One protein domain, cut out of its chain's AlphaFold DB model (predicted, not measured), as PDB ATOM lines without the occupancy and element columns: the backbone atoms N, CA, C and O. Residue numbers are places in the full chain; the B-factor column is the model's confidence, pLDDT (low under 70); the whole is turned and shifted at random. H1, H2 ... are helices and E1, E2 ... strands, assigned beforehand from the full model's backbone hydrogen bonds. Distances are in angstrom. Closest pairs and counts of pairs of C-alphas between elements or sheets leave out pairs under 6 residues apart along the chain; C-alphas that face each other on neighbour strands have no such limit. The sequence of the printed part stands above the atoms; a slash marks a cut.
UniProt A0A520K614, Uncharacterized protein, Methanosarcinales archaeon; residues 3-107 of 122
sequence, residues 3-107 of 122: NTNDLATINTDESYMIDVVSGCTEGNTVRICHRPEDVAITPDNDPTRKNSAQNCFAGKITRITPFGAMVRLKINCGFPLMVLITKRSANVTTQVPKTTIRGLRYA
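This is residues 3 to 107 of the 122 residues of an uncharacterized protein of Methanosarcinales archaeon (UniProt A0A520K614). A strongly twisted, curled sheet of four strands, in the order E5 E4 E3 E6, makes the body, with the short helix H1 on it near one end of the longest axis. At the other end of that axis the separate two-stranded hairpin E1 E2 forms a small second piece, and a long stretch, residues 22 to 57, runs from it to the body. The printed part has 105 residues, with E1 E2 E3 E4 E5 H1 E6 along the chain; both sheets are antiparallel, and the class is mostly strand, though under half of the residues are in named elements. The whole is compact, with a radius of gyration of the C-alphas of 14.8 A and spans of 42 by 31 by 22 A.

Find C-alpha 58 at (450.458, 313.240, 378.238); from there E3, residues 58 to 67, runs 23.9 A and bends by 65 degrees at residue 62. E4, residues 70 to 76, spans 19.5 A, and E5, residues 80 to 86, 19.9 A. H1 follows at residues 87 to 93. E6, residues 100 to 102, ends at C-alpha 102, (448.344, 311.259, 374.904). Look back to C-alpha 7 at (462.890, 296.362, 385.059) for E1, residues 7 to 12, 15.9 A long; E2, residues 16 to 21, measures 16.4 A.

Begin with E3, E4 and E5, a meander in which each strand is the antiparallel neighbour of the one before. In the hairpin E3 and E4, N 65 and O 72 are 2.8 A apart, within hydrogen-bond range. In the hairpin E4 and E5, find N 73 and O 83 within that range at 2.8 A. The pairing of E3 is staggered: its residues 60 to 67 pair with E4 and its residues 58 to 60 with E6, where N 101 and O 59 are 2.7 A apart. E5 and E6 are the edge strands. H1 is on the sheet at a height of 7.8 A, only just over E4, on which 3 of its C-alphas fall; on the local plane it runs along E4 at 7 degrees. The closest C-alphas of E4 and H1, Met 70 and Lys 87, are 5.2 A apart. In H1, 2 of 3 O i to N i+4 pairs are within range. In the hairpin E1 and E2, N 10 and O 18 are 2.8 A apart; both strands are apart from E3 and from H1.

The farthest C-alphas, Thr 25 and Gln 95, are 43.0 A apart. The link from E2 to E3 is long, 36 residues; within it residues 39 to 40 pair antiparallel with residues 105 to 106. The printed part has no cut. Its mean pLDDT is 71.9; 51 residues are under 70, among them residues 3 to 17, 44 to 54 and 94 to 107.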
ATOM      1  N   ASN A   3     463.418 297.675 391.404       50.78
ATOM      2  CA  ASN A   3     463.937 296.786 390.365       50.78
ATOM      3  C   ASN A   3     463.341 295.382 390.541       50.78
ATOM      4  O   ASN A   3     463.590 294.733 391.554       50.78
ATOM      5  N   THR A   4     462.568 294.927 389.555       51.81
ATOM      6  CA  THR A   4     462.057 293.552 389.482       51.81
ATOM      7  C   THR A   4     462.408 292.984 388.108       51.81
ATOM      8  O   THR A   4     461.923 293.495 387.103       51.81
ATOM      9  N   ASN A   5     463.209 291.914 388.041       57.28
ATOM     10  CA  ASN A   5     463.617 291.245 386.789       57.28
ATOM     11  C   ASN A   5     464.257 292.186 385.746       57.28
ATOM     12  O   ASN A   5     463.825 292.216 384.594       57.28
ATOM     13  N   ASP A   6     465.247 292.980 386.159       64.19
ATOM     14  CA  ASP A   6     465.926 293.990 385.333       64.19
ATOM     15  C   ASP A   6     465.016 295.121 384.832       64.19
ATOM     16  O   ASP A   6     465.461 295.942 384.037       64.19
ATOM     17  N   LEU A   7     463.762 295.213 385.289       63.22
ATOM     18  CA  LEU A   7     462.890 296.362 385.059       63.22
ATOM     19  C   LEU A   7     462.983 297.300 386.257       63.22
ATOM     20  O   LEU A   7     462.476 297.007 387.340       63.22
ATOM     21  N   ALA A   8     463.631 298.439 386.044       65.62
ATOM     22  CA  ALA A   8     463.719 299.528 386.994       65.62
ATOM     23  C   ALA A   8     462.652 300.588 386.687       65.62
ATOM     24  O   ALA A   8     462.633 301.164 385.598       65.62
ATOM     25  N   THR A   9     461.814 300.904 387.673       67.81
ATOM     26  CA  THR A   9     460.923 302.072 387.612       67.81
ATOM     27  C   THR A   9     461.631 303.286 388.209       67.81
ATOM     28  O   THR A   9     461.971 303.319 389.398       67.81
ATOM     29  N   ILE A  10     461.863 304.302 387.380       69.44
ATOM     30  CA  ILE A  10     462.515 305.559 387.754       69.44
ATOM     31  C   ILE A  10     461.449 306.597 388.089       69.44
ATOM     32  O   ILE A  10     460.562 306.852 387.281       69.44
ATOM     33  N   ASN A  11     461.554 307.205 389.272       66.56
ATOM     34  CA  ASN A  11     460.722 308.337 389.669       66.56
ATOM     35  C   ASN A  11     461.506 309.627 389.408       66.56
ATOM     36  O   ASN A  11     462.583 309.809 389.975       66.56
ATOM     37  N   THR A  12     460.991 310.484 388.529       61.56
ATOM     38  CA  THR A  12     461.524 311.835 388.330       61.56
ATOM     39  C   THR A  12     460.701 312.801 389.174       61.56
ATOM     40  O   THR A  12     459.529 313.014 388.854       61.56
ATOM     41  N   ASP A  13     461.300 313.346 390.236       57.88
ATOM     42  CA  ASP A  13     460.794 314.457 391.056       57.88
ATOM     43  C   ASP A  13     459.257 314.456 391.253       57.88
ATOM     44  O   ASP A  13     458.568 315.449 391.031       57.88
ATOM     45  N   GLU A  14     458.726 313.287 391.638       57.03
ATOM     46  CA  GLU A  14     457.359 313.011 392.119       57.03
ATOM     47  C   GLU A  14     456.214 312.922 391.092       57.03
ATOM     48  O   GLU A  14     455.114 312.523 391.469       57.03
ATOM     49  N   SER A  15     456.425 313.208 389.801       57.97
ATOM     50  CA  SER A  15     455.296 313.305 388.844       57.97
ATOM     51  C   SER A  15     455.256 312.246 387.741       57.97
ATOM     52  O   SER A  15     454.191 311.998 387.172       57.97
ATOM     53  N   TYR A  16     456.387 311.609 387.419       65.75
ATOM     54  CA  TYR A  16     456.460 310.662 386.303       65.75
ATOM     55  C   TYR A  16     457.232 309.408 386.688       65.75
ATOM     56  O   TYR A  16     458.347 309.474 387.210       65.75
ATOM     57  N   MET A  17     456.619 308.262 386.398       67.62
ATOM     58  CA  MET A  17     457.253 306.954 386.485       67.62
ATOM     59  C   MET A  17     457.682 306.529 385.088       67.62
ATOM     60  O   MET A  17     456.899 306.617 384.139       67.62
ATOM     61  N   ILE A  18     458.938 306.116 384.969       72.38
ATOM     62  CA  ILE A  18     459.511 305.638 383.718       72.38
ATOM     63  C   ILE A  18     460.007 304.219 383.947       72.38
ATOM     64  O   ILE A  18     460.947 304.013 384.714       72.38
ATOM     65  N   ASP A  19     459.390 303.261 383.269       70.88
ATOM     66  CA  ASP A  19     459.802 301.864 383.300       70.88
ATOM     67  C   ASP A  19     460.921 301.640 382.295       70.88
ATOM     68  O   ASP A  19     460.790 301.960 381.106       70.88
ATOM     69  N   VAL A  20     462.047 301.111 382.768       67.81
ATOM     70  CA  VAL A  20     463.210 300.879 381.920       67.81
ATOM     71  C   VAL A  20     463.911 299.583 382.276       67.81
ATOM     72  O   VAL A  20     464.086 299.260 383.443       67.81
ATOM     73  N   VAL A  21     464.393 298.873 381.255       70.56
ATOM     74  CA  VAL A  21     465.303 297.746 381.458       70.56
ATOM     75  C   VAL A  21     466.669 298.275 381.900       70.56
ATOM     76  O   VAL A  21     467.342 298.971 381.136       70.56
ATOM     77  N   SER A  22     467.066 297.988 383.134       66.94
ATOM     78  CA  SER A  22     468.318 298.437 383.730       66.94
ATOM     79  C   SER A  22     468.740 297.539 384.894       66.94
ATOM     80  O   SER A  22     467.939 297.222 385.768       66.94
ATOM     81  N   GLY A  23     470.038 297.231 384.971       64.12
ATOM     82  CA  GLY A  23     470.655 296.603 386.149       64.12
ATOM     83  C   GLY A  23     470.952 297.587 387.291       64.12
ATOM     84  O   GLY A  23     471.708 297.258 388.199       64.12
ATOM     85  N   CYS A  24     470.436 298.820 387.228       63.62
ATOM     86  CA  CYS A  24     470.655 299.824 388.268       63.62
ATOM     87  C   CYS A  24     469.922 299.469 389.567       63.62
ATOM     88  O   CYS A  24     468.829 298.898 389.555       63.62
ATOM     89  N   THR A  25     470.515 299.882 390.684       61.78
ATOM     90  CA  THR A  25     469.955 299.743 392.029       61.78
ATOM     91  C   THR A  25     469.356 301.061 392.527       61.78
ATOM     92  O   THR A  25     469.542 302.127 391.935       61.78
ATOM     93  N   GLU A  26     468.592 301.000 393.614       64.75
ATOM     94  CA  GLU A  26     468.069 302.198 394.272       64.75
ATOM     95  C   GLU A  26     469.206 303.138 394.714       64.75
ATOM     96  O   GLU A  26     470.260 302.694 395.161       64.75
ATOM     97  N   GLY A  27     469.001 304.451 394.568       67.94
ATOM     98  CA  GLY A  27     469.997 305.475 394.911       67.94
ATOM     99  C   GLY A  27     470.963 305.850 393.781       67.94
ATOM    100  O   GLY A  27     471.662 306.857 393.893       67.94
ATOM    101  N   ASN A  28     470.980 305.118 392.660       67.50
ATOM    102  CA  ASN A  28     471.753 305.526 391.489       67.50
ATOM    103  C   ASN A  28     471.109 306.736 390.798       67.50
ATOM    104  O   ASN A  28     469.937 306.713 390.425       67.50
ATOM    105  N   THR A  29     471.899 307.780 390.547       67.19
ATOM    106  CA  THR A  29     471.507 308.820 389.589       67.19
ATOM    107  C   THR A  29     471.706 308.277 388.178       67.19
ATOM    108  O   THR A  29     472.792 307.826 387.825       67.19
ATOM    109  N   VAL A  30     470.659 308.318 387.361       68.06
ATOM    110  CA  VAL A  30     470.672 307.782 385.996       68.06
ATOM    111  C   VAL A  30     470.332 308.875 384.995       68.06
ATOM    112  O   VAL A  30     469.555 309.783 385.291       68.06
ATOM    113  N   ARG A  31     470.906 308.796 383.791       70.19
ATOM    114  CA  ARG A  31     470.520 309.666 382.676       70.19
ATOM    115  C   ARG A  31     469.717 308.872 381.661       70.19
ATOM    116  O   ARG A  31     470.162 307.848 381.148       70.19
ATOM    117  N   ILE A  32     468.531 309.377 381.341       71.00
ATOM    118  CA  ILE A  32     467.662 308.785 380.326       71.00
ATOM    119  C   ILE A  32     467.922 309.505 379.005       71.00
ATOM    120  O   ILE A  32     467.546 310.663 378.820       71.00
ATOM    121  N   CYS A  33     468.588 308.814 378.083       69.12
ATOM    122  CA  CYS A  33     468.890 309.332 376.755       69.12
ATOM    123  C   CYS A  33     467.955 308.709 375.726       69.12
ATOM    124  O   CYS A  33     467.942 307.497 375.550       69.12
ATOM    125  N   HIS A  34     467.235 309.554 374.999       74.00
ATOM    126  CA  HIS A  34     466.390 309.151 373.884       74.00
ATOM    127  C   HIS A  34     466.820 309.895 372.632       74.00
ATOM    128  O   HIS A  34     467.252 311.052 372.714       74.00
ATOM    129  N   ARG A  35     466.676 309.265 371.467       79.31
ATOM    130  CA  ARG A  35     466.745 310.027 370.228       79.31
ATOM    131  C   ARG A  35     465.386 310.673 369.959       79.31
ATOM    132  O   ARG A  35     464.363 310.040 370.222       79.31
ATOM    133  N   PRO A  36     465.332 311.912 369.441       80.12
ATOM    134  CA  PRO A  36     464.069 312.564 369.101       80.12
ATOM    135  C   PRO A  36     463.187 311.755 368.137       80.12
ATOM    136  O   PRO A  36     461.971 311.920 368.146       80.12
ATOM    137  N   GLU A  37     463.782 310.908 367.297       80.88
ATOM    138  CA  GLU A  37     463.096 310.009 366.364       80.88
ATOM    139  C   GLU A  37     462.563 308.711 366.998       80.88
ATOM    140  O   GLU A  37     461.648 308.108 366.440       80.88
ATOM    141  N   ASP A  38     463.052 308.311 368.179       78.62
ATOM    142  CA  ASP A  38     462.601 307.099 368.897       78.62
ATOM    143  C   ASP A  38     461.260 307.311 369.616       78.62
ATOM    144  O   ASP A  38     460.813 306.491 370.425       78.62
ATOM    145  N   VAL A  39     460.633 308.456 369.352       78.88
ATOM    146  CA  VAL A  39     459.486 308.950 370.079       78.88
ATOM    147  C   VAL A  39     458.268 309.024 369.174       78.88
ATOM    148  O   VAL A  39     458.200 309.831 368.246       78.88
ATOM    149  N   ALA A  40     457.261 308.204 369.475       77.56
ATOM    150  CA  ALA A  40     455.999 308.224 368.742       77.56
ATOM    151  C   ALA A  40     454.963 309.114 369.432       77.56
ATOM    152  O   ALA A  40     454.842 309.118 370.658       77.56
ATOM    153  N   ILE A  41     454.177 309.820 368.621       78.31
ATOM    154  CA  ILE A  41     453.118 310.723 369.069       78.31
ATOM    155  C   ILE A  41     451.766 310.173 368.624       78.31
ATOM    156  O   ILE A  41     451.576 309.869 367.446       78.31
ATOM    157  N   THR A  42     450.817 310.106 369.557       76.06
ATOM    158  CA  THR A  42     449.411 309.803 369.259       76.06
ATOM    159  C   THR A  42     448.550 311.027 369.606       76.06
ATOM    160  O   THR A  42     448.674 311.555 370.715       76.06
ATOM    161  N   PRO A  43     447.721 311.535 368.673       71.50
ATOM    162  CA  PRO A  43     446.747 312.587 368.972       71.50
ATOM    163  C   PRO A  43     445.715 312.131 370.018       71.50
ATOM    164  O   PRO A  43     445.383 310.949 370.063       71.50
ATOM    165  N   ASP A  44     445.163 313.065 370.802       68.19
ATOM    166  CA  ASP A  44     444.144 312.822 371.852       68.19
ATOM    167  C   ASP A  44     442.806 312.249 371.335       68.19
ATOM    168  O   ASP A  44     441.892 311.962 372.097       68.19
ATOM    169  N   ASN A  45     442.666 312.112 370.018       62.53
ATOM    170  CA  ASN A  45     441.400 311.863 369.338       62.53
ATOM    171  C   ASN A  45     440.883 310.422 369.523       62.53
ATOM    172  O   ASN A  45     439.765 310.131 369.109       62.53
ATOM    173  N   ASP A  46     441.689 309.523 370.100       56.53
ATOM    174  CA  ASP A  46     441.293 308.141 370.380       56.53
ATOM    175  C   ASP A  46     441.950 307.601 371.671       56.53
ATOM    176  O   ASP A  46     443.049 307.034 371.631       56.53
ATOM    177  N   PRO A  47     441.283 307.743 372.834       53.50
ATOM    178  CA  PRO A  47     441.763 307.214 374.111       53.50
ATOM    179  C   PRO A  47     441.715 305.677 374.198       53.50
ATOM    180  O   PRO A  47     442.249 305.111 375.150       53.50
ATOM    181  N   THR A  48     441.096 304.986 373.231       49.84
ATOM    182  CA  THR A  48     440.939 303.519 373.238       49.84
ATOM    183  C   THR A  48     442.079 302.781 372.542       49.84
ATOM    184  O   THR A  48     442.155 301.548 372.593       49.84
ATOM    185  N   ARG A  49     443.009 303.517 371.919       58.25
ATOM    186  CA  ARG A  49     444.147 302.938 371.207       58.25
ATOM    187  C   ARG A  49     445.093 302.243 372.190       58.25
ATOM    188  O   ARG A  49     445.989 302.866 372.758       58.25
ATOM    189  N   LYS A  50     444.910 300.927 372.363       50.69
ATOM    190  CA  LYS A  50     445.800 300.072 373.160       50.69
ATOM    191  C   LYS A  50     447.243 300.285 372.710       50.69
ATOM    192  O   LYS A  50     447.582 300.128 371.534       50.69
ATOM    193  N   ASN A  51     448.084 300.687 373.649       57.88
ATOM    194  CA  ASN A  51     449.478 300.986 373.397       57.88
ATOM    195  C   ASN A  51     450.350 299.920 374.064       57.88
ATOM    196  O   ASN A  51     450.154 299.606 375.230       57.88
ATOM    197  N   SER A  52     451.293 299.359 373.308       59.16
ATOM    198  CA  SER A  52     452.297 298.415 373.805       59.16
ATOM    199  C   SER A  52     453.508 299.099 374.448       59.16
ATOM    200  O   SER A  52     454.380 298.421 374.978       59.16
ATOM    201  N   ALA A  53     453.601 300.430 374.372       63.84
ATOM    202  CA  ALA A  53     454.651 301.187 375.036       63.84
ATOM    203  C   ALA A  53     454.399 301.221 376.544       63.84
ATOM    204  O   ALA A  53     453.349 301.684 376.986       63.84
ATOM    205  N   GLN A  54     455.396 300.772 377.301       65.94
ATOM    206  CA  GLN A  54     455.392 300.792 378.767       65.94
ATOM    207  C   GLN A  54     455.365 302.231 379.299       65.94
ATOM    208  O   GLN A  54     454.664 302.534 380.254       65.94
ATOM    209  N   ASN A  55     456.030 303.150 378.593       71.81
ATOM    210  CA  ASN A  55     456.049 304.567 378.930       71.81
ATOM    211  C   ASN A  55     455.100 305.349 378.027       71.81
ATOM    212  O   ASN A  55     455.208 305.273 376.800       71.81
ATOM    213  N   CYS A  56     454.190 306.101 378.646       73.94
ATOM    214  CA  CYS A  56     453.215 306.953 377.981       73.94
ATOM    215  C   CYS A  56     453.010 308.241 378.776       73.94
ATOM    216  O   CYS A  56     452.441 308.222 379.861       73.94
ATOM    217  N   PHE A  57     453.393 309.373 378.190       76.50
ATOM    218  CA  PHE A  57     453.183 310.684 378.807       76.50
ATOM    219  C   PHE A  57     452.128 311.476 378.047       76.50
ATOM    220  O   PHE A  57     452.066 311.423 376.812       76.50
ATOM    221  N   ALA A  58     451.298 312.199 378.796       77.69
ATOM    222  CA  ALA A  58     450.458 313.240 378.238       77.69
ATOM    223  C   ALA A  58     451.263 314.544 378.158       77.69
ATOM    224  O   ALA A  58     452.024 314.857 379.071       77.69
ATOM    225  N   GLY A  59     451.106 315.319 377.090       80.00
ATOM    226  CA  GLY A  59     451.839 316.572 376.948       80.00
ATOM    227  C   GLY A  59     451.264 317.503 375.903       80.00
ATOM    228  O   GLY A  59     450.409 317.129 375.112       80.00
ATOM    229  N   LYS A  60     451.741 318.744 375.892       83.88
ATOM    230  CA  LYS A  60     451.289 319.777 374.958       83.88
ATOM    231  C   LYS A  60     452.427 320.206 374.051       83.88
ATOM    232  O   LYS A  60     453.519 320.510 374.531       83.88
ATOM    233  N   ILE A  61     452.167 320.292 372.747       86.75
ATOM    234  CA  ILE A  61     453.132 320.862 371.798       86.75
ATOM    235  C   ILE A  61     453.332 322.346 372.133       86.75
ATOM    236  O   ILE A  61     452.387 323.135 372.108       86.75
ATOM    237  N   THR A  62     454.567 322.730 372.450       88.50
ATOM    238  CA  THR A  62     454.961 324.111 372.767       88.50
ATOM    239  C   THR A  62     455.666 324.800 371.606       88.50
ATOM    240  O   THR A  62     455.659 326.026 371.530       88.50
ATOM    241  N   ARG A  63     456.271 324.040 370.683       89.31
ATOM    242  CA  ARG A  63     456.906 324.589 369.479       89.31
ATOM    243  C   ARG A  63     456.920 323.575 368.347       89.31
ATOM    244  O   ARG A  63     457.199 322.401 368.566       89.31
ATOM    245  N   ILE A  64     456.708 324.069 367.133       90.44
ATOM    246  CA  ILE A  64     456.839 323.322 365.883       90.44
ATOM    247  C   ILE A  64     457.930 324.016 365.070       90.44
ATOM    248  O   ILE A  64     457.945 325.240 364.958       90.44
ATOM    249  N   THR A  65     458.906 323.275 364.560       91.94
ATOM    250  CA  THR A  65     460.007 323.841 363.772       91.94
ATOM    251  C   THR A  65     460.291 322.941 362.573       91.94
ATOM    252  O   THR A  65     460.666 321.783 362.770       91.94
ATOM    253  N   PRO A  66     460.102 323.426 361.333       91.50
ATOM    254  CA  PRO A  66     460.464 322.674 360.136       91.50
ATOM    255  C   PRO A  66     461.947 322.290 360.146       91.50
ATOM    256  O   PRO A  66     462.795 323.090 360.536       91.50
ATOM    257  N   PHE A  67     462.258 321.072 359.708       91.56
ATOM    258  CA  PHE A  67     463.623 320.553 359.657       91.56
ATOM    259  C   PHE A  67     463.803 319.680 358.405       91.56
ATOM    260  O   PHE A  67     463.730 318.453 358.454       91.56
ATOM    261  N   GLY A  68     463.963 320.317 357.242       89.50
ATOM    262  CA  GLY A  68     464.059 319.611 355.959       89.50
ATOM    263  C   GLY A  68     462.776 318.841 355.622       89.50
ATOM    264  O   GLY A  68     461.700 319.436 355.534       89.50
ATOM    265  N   ALA A  69     462.868 317.524 355.423       89.56
ATOM    266  CA  ALA A  69     461.712 316.633 355.235       89.56
ATOM    267  C   ALA A  69     460.991 316.272 356.555       89.56
ATOM    268  O   ALA A  69     459.898 315.697 356.546       89.56
ATOM    269  N   MET A  70     461.590 316.641 357.686       92.88
ATOM    270  CA  MET A  70     461.104 316.374 359.033       92.88
ATOM    271  C   MET A  70     460.539 317.648 359.674       92.88
ATOM    272  O   MET A  70     460.662 318.765 359.162       92.88
ATOM    273  N   VAL A  71     459.914 317.472 360.830       92.00
ATOM    274  CA  VAL A  71     459.407 318.520 361.705       92.00
ATOM    275  C   VAL A  71     459.850 318.193 363.121       92.00
ATOM    276  O   VAL A  71     459.607 317.100 363.634       92.00
ATOM    277  N   ARG A  72     460.502 319.163 363.754       92.19
ATOM    278  CA  ARG A  72     460.929 319.085 365.141       92.19
ATOM    279  C   ARG A  72     459.845 319.677 366.032       92.19
ATOM    280  O   ARG A  72     459.430 320.819 365.839       92.19
ATOM    281  N   LEU A  73     459.411 318.907 367.016       89.12
ATOM    282  CA  LEU A  73     458.410 319.295 367.997       89.12
ATOM    283  C   LEU A  73     459.066 319.451 369.366       89.12
ATOM    284  O   LEU A  73     459.834 318.588 369.792       89.12
ATOM    285  N   LYS A  74     458.757 320.551 370.056       89.75
ATOM    286  CA  LYS A  74     458.935 320.654 371.508       89.75
ATOM    287  C   LYS A  74     457.610 320.333 372.165       89.75
ATOM    288  O   LYS A  74     456.598 320.934 371.804       89.75
ATOM    289  N   ILE A  75     457.627 319.415 373.117       86.25
ATOM    290  CA  ILE A  75     456.449 318.995 373.869       86.25
ATOM    291  C   ILE A  75     456.755 319.198 375.347       86.25
ATOM    292  O   ILE A  75     457.835 318.843 375.809       86.25
ATOM    293  N   ASN A  76     455.824 319.807 376.071       84.50
ATOM    294  CA  ASN A  76     455.872 319.851 377.523       84.50
ATOM    295  C   ASN A  76     454.962 318.752 378.076       84.50
ATOM    296  O   ASN A  76     453.740 318.859 377.950       84.50
ATOM    297  N   CYS A  77     455.563 317.719 378.661       77.06
ATOM    298  CA  CYS A  77     454.867 316.617 379.330       77.06
ATOM    299  C   CYS A  77     455.020 316.682 380.859       77.06
ATOM    300  O   CYS A  77     454.873 315.654 381.497       77.06
ATOM    301  N   GLY A  78     455.399 317.843 381.415       77.75
ATOM    302  CA  GLY A  78     455.964 317.999 382.767       77.75
ATOM    303  C   GLY A  78     457.488 318.119 382.773       77.75
ATOM    304  O   GLY A  78     458.078 318.666 383.694       77.75
ATOM    305  N   PHE A  79     458.113 317.705 381.676       79.56
ATOM    306  CA  PHE A  79     459.498 317.979 381.322       79.56
ATOM    307  C   PHE A  79     459.575 318.328 379.825       79.56
ATOM    308  O   PHE A  79     458.691 317.935 379.046       79.56
ATOM    309  N   PRO A  80     460.592 319.094 379.390       82.00
ATOM    310  CA  PRO A  80     460.758 319.442 377.988       82.00
ATOM    311  C   PRO A  80     461.257 318.237 377.189       82.00
ATOM    312  O   PRO A  80     462.353 317.730 377.413       82.00
ATOM    313  N   LEU A  81     460.477 317.826 376.195       84.25
ATOM    314  CA  LEU A  81     460.807 316.718 375.314       84.25
ATOM    315  C   LEU A  81     460.949 317.191 373.864       84.25
ATOM    316  O   LEU A  81     460.127 317.956 373.349       84.25
ATOM    317  N   MET A  82     461.998 316.711 373.197       87.69
ATOM    318  CA  MET A  82     462.247 316.946 371.779       87.69
ATOM    319  C   MET A  82     461.822 315.728 370.966       87.69
ATOM    320  O   MET A  82     462.311 314.636 371.212       87.69
ATOM    321  N   VAL A  83     460.994 315.932 369.945       87.12
ATOM    322  CA  VAL A  83     460.574 314.858 369.036       87.12
ATOM    323  C   VAL A  83     460.824 315.259 367.592       87.12
ATOM    324  O   VAL A  83     460.674 316.430 367.232       87.12
ATOM    325  N   LEU A  84     461.218 314.299 366.762       89.56
ATOM    326  CA  LEU A  84     461.425 314.483 365.335       89.56
ATOM    327  C   LEU A  84     460.500 313.540 364.564       89.56
ATOM    328  O   LEU A  84     460.648 312.326 364.620       89.56
ATOM    329  N   ILE A  85     459.553 314.111 363.824       88.38
ATOM    330  CA  ILE A  85     458.597 313.358 363.002       88.38
ATOM    331  C   ILE A  85     458.660 313.804 361.547       88.38
ATOM    332  O   ILE A  85     459.189 314.865 361.227       88.38
ATOM    333  N   THR A  86     458.085 313.019 360.640       89.88
ATOM    334  CA  THR A  86     457.966 313.425 359.233       89.88
ATOM    335  C   THR A  86     456.961 314.571 359.069       89.88
ATOM    336  O   THR A  86     456.004 314.684 359.840       89.88
ATOM    337  N   LYS A  87     457.111 315.390 358.015       88.38
ATOM    338  CA  LYS A  87     456.106 316.406 357.638       88.38
ATOM    339  C   LYS A  87     454.694 315.830 357.486       88.38
ATOM    340  O   LYS A  87     453.729 316.458 357.907       88.38
ATOM    341  N   ARG A  88     454.574 314.618 356.927       85.81
ATOM    342  CA  ARG A  88     453.288 313.924 356.763       85.81
ATOM    343  C   ARG A  88     452.620 313.658 358.110       85.81
ATOM    344  O   ARG A  88     451.441 313.950 358.264       85.81
ATOM    345  N   SER A  89     453.374 313.140 359.078       81.12
ATOM    346  CA  SER A  89     452.876 312.905 360.437       81.12
ATOM    347  C   SER A  89     452.532 314.218 361.135       81.12
ATOM    348  O   SER A  89     451.474 314.318 361.747       81.12
ATOM    349  N   ALA A  90     453.377 315.244 360.989       83.75
ATOM    350  CA  ALA A  90     453.143 316.555 361.585       83.75
ATOM    351  C   ALA A  90     451.827 317.167 361.111       83.75
ATOM    352  O   ALA A  90     451.049 317.606 361.947       83.75
ATOM    353  N   ASN A  91     451.533 317.104 359.810       82.00
ATOM    354  CA  ASN A  91     450.275 317.610 359.269       82.00
ATOM    355  C   ASN A  91     449.055 316.990 359.960       82.00
ATOM    356  O   ASN A  91     448.102 317.703 360.229       82.00
ATOM    357  N   VAL A  92     449.087 315.699 360.296       76.62
ATOM    358  CA  VAL A  92     447.986 315.038 361.015       76.62
ATOM    359  C   VAL A  92     447.969 315.439 362.495       76.62
ATOM    360  O   VAL A  92     446.915 315.707 363.062       76.62
ATOM    361  N   THR A  93     449.135 315.502 363.138       71.88
ATOM    362  CA  THR A  93     449.257 315.740 364.584       71.88
ATOM    363  C   THR A  93     449.024 317.203 364.989       71.88
ATOM    364  O   THR A  93     448.507 317.463 366.074       71.88
ATOM    365  N   THR A  94     449.399 318.176 364.157       67.12
ATOM    366  CA  THR A  94     449.372 319.611 364.504       67.12
ATOM    367  C   THR A  94     448.109 320.332 364.036       67.12
ATOM    368  O   THR A  94     448.008 321.542 364.215       67.12
ATOM    369  N   GLN A  95     447.160 319.624 363.417       63.31
ATOM    370  CA  GLN A  95     445.919 320.211 362.898       63.31
ATOM    371  C   GLN A  95     444.930 320.643 363.993       63.31
ATOM    372  O   GLN A  95     444.045 321.447 363.718       63.31
ATOM    373  N   VAL A  96     445.084 320.168 365.233       58.00
ATOM    374  CA  VAL A  96     444.210 320.561 366.346       58.00
ATOM    375  C   VAL A  96     444.831 321.751 367.096       58.00
ATOM    376  O   VAL A  96     445.949 321.641 367.612       58.00
ATOM    377  N   PRO A  97     444.151 322.907 367.201       45.88
ATOM    378  CA  PRO A  97     444.651 324.026 367.986       45.88
ATOM    379  C   PRO A  97     444.660 323.615 369.464       45.88
ATOM    380  O   PRO A  97     443.607 323.505 370.083       45.88
ATOM    381  N   LYS A  98     445.863 323.408 370.021       52.28
ATOM    382  CA  LYS A  98     446.146 322.799 371.340       52.28
ATOM    383  C   LYS A  98     446.135 321.261 371.344       52.28
ATOM    384  O   LYS A  98     445.537 320.674 372.238       52.28
ATOM    385  N   THR A  99     446.836 320.605 370.410       58.59
ATOM    386  CA  THR A  99     447.062 319.151 370.483       58.59
ATOM    387  C   THR A  99     447.680 318.766 371.831       58.59
ATOM    388  O   THR A  99     448.879 318.956 372.070       58.59
ATOM    389  N   THR A 100     446.842 318.222 372.708       59.50
ATOM    390  CA  THR A 100     447.269 317.345 373.786       59.50
ATOM    391  C   THR A 100     447.698 316.048 373.118       59.50
ATOM    392  O   THR A 100     446.977 315.451 372.326       59.50
ATOM    393  N   ILE A 101     448.929 315.650 373.354       61.38
ATOM    394  CA  ILE A 101     449.442 314.352 372.962       61.38
ATOM    395  C   ILE A 101     449.162 313.444 374.142       61.38
ATOM    396  O   ILE A 101     449.609 313.750 375.242       61.38
ATOM    397  N   ARG A 102     448.441 312.345 373.927       55.75
ATOM    398  CA  ARG A 102     448.344 311.259 374.904       55.75
ATOM    399  C   ARG A 102     449.128 310.073 374.380       55.75
ATOM    400  O   ARG A 102     448.854 309.573 373.296       55.75
ATOM    401  N   GLY A 103     450.109 309.615 375.150       54.28
ATOM    402  CA  GLY A 103     450.875 308.423 374.799       54.28
ATOM    403  C   GLY A 103     452.080 308.747 373.930       54.28
ATOM    404  O   GLY A 103     452.146 308.380 372.755       54.28
ATOM    405  N   LEU A 104     453.048 309.416 374.548       55.09
ATOM    406  CA  LEU A 104     454.411 309.456 374.054       55.09
ATOM    407  C   LEU A 104     455.072 308.081 374.207       55.09
ATOM    408  O   LEU A 104     455.329 307.674 375.333       55.09
ATOM    409  N   ARG A 105     455.374 307.387 373.105       59.84
ATOM    410  CA  ARG A 105     456.090 306.102 373.186       59.84
ATOM    411  C   ARG A 105     457.579 306.362 373.268       59.84
ATOM    412  O   ARG A 105     458.124 306.946 372.340       59.84
ATOM    413  N   TYR A 106     458.218 305.896 374.327       59.44
ATOM    414  CA  TYR A 106     459.669 305.859 374.424       59.44
ATOM    415  C   TYR A 106     460.139 304.407 374.294       59.44
ATOM    416  O   TYR A 106     459.811 303.581 375.143       59.44
ATOM    417  N   ALA A 107     460.864 304.102 373.214       52.41
ATOM    418  CA  ALA A 107     461.461 302.787 372.948       52.41
ATOM    419  C   ALA A 107     462.992 302.788 373.134       52.41
ATOM    420  O   ALA A 107     463.692 301.961 372.553       52.41
TER     421      ALA A 107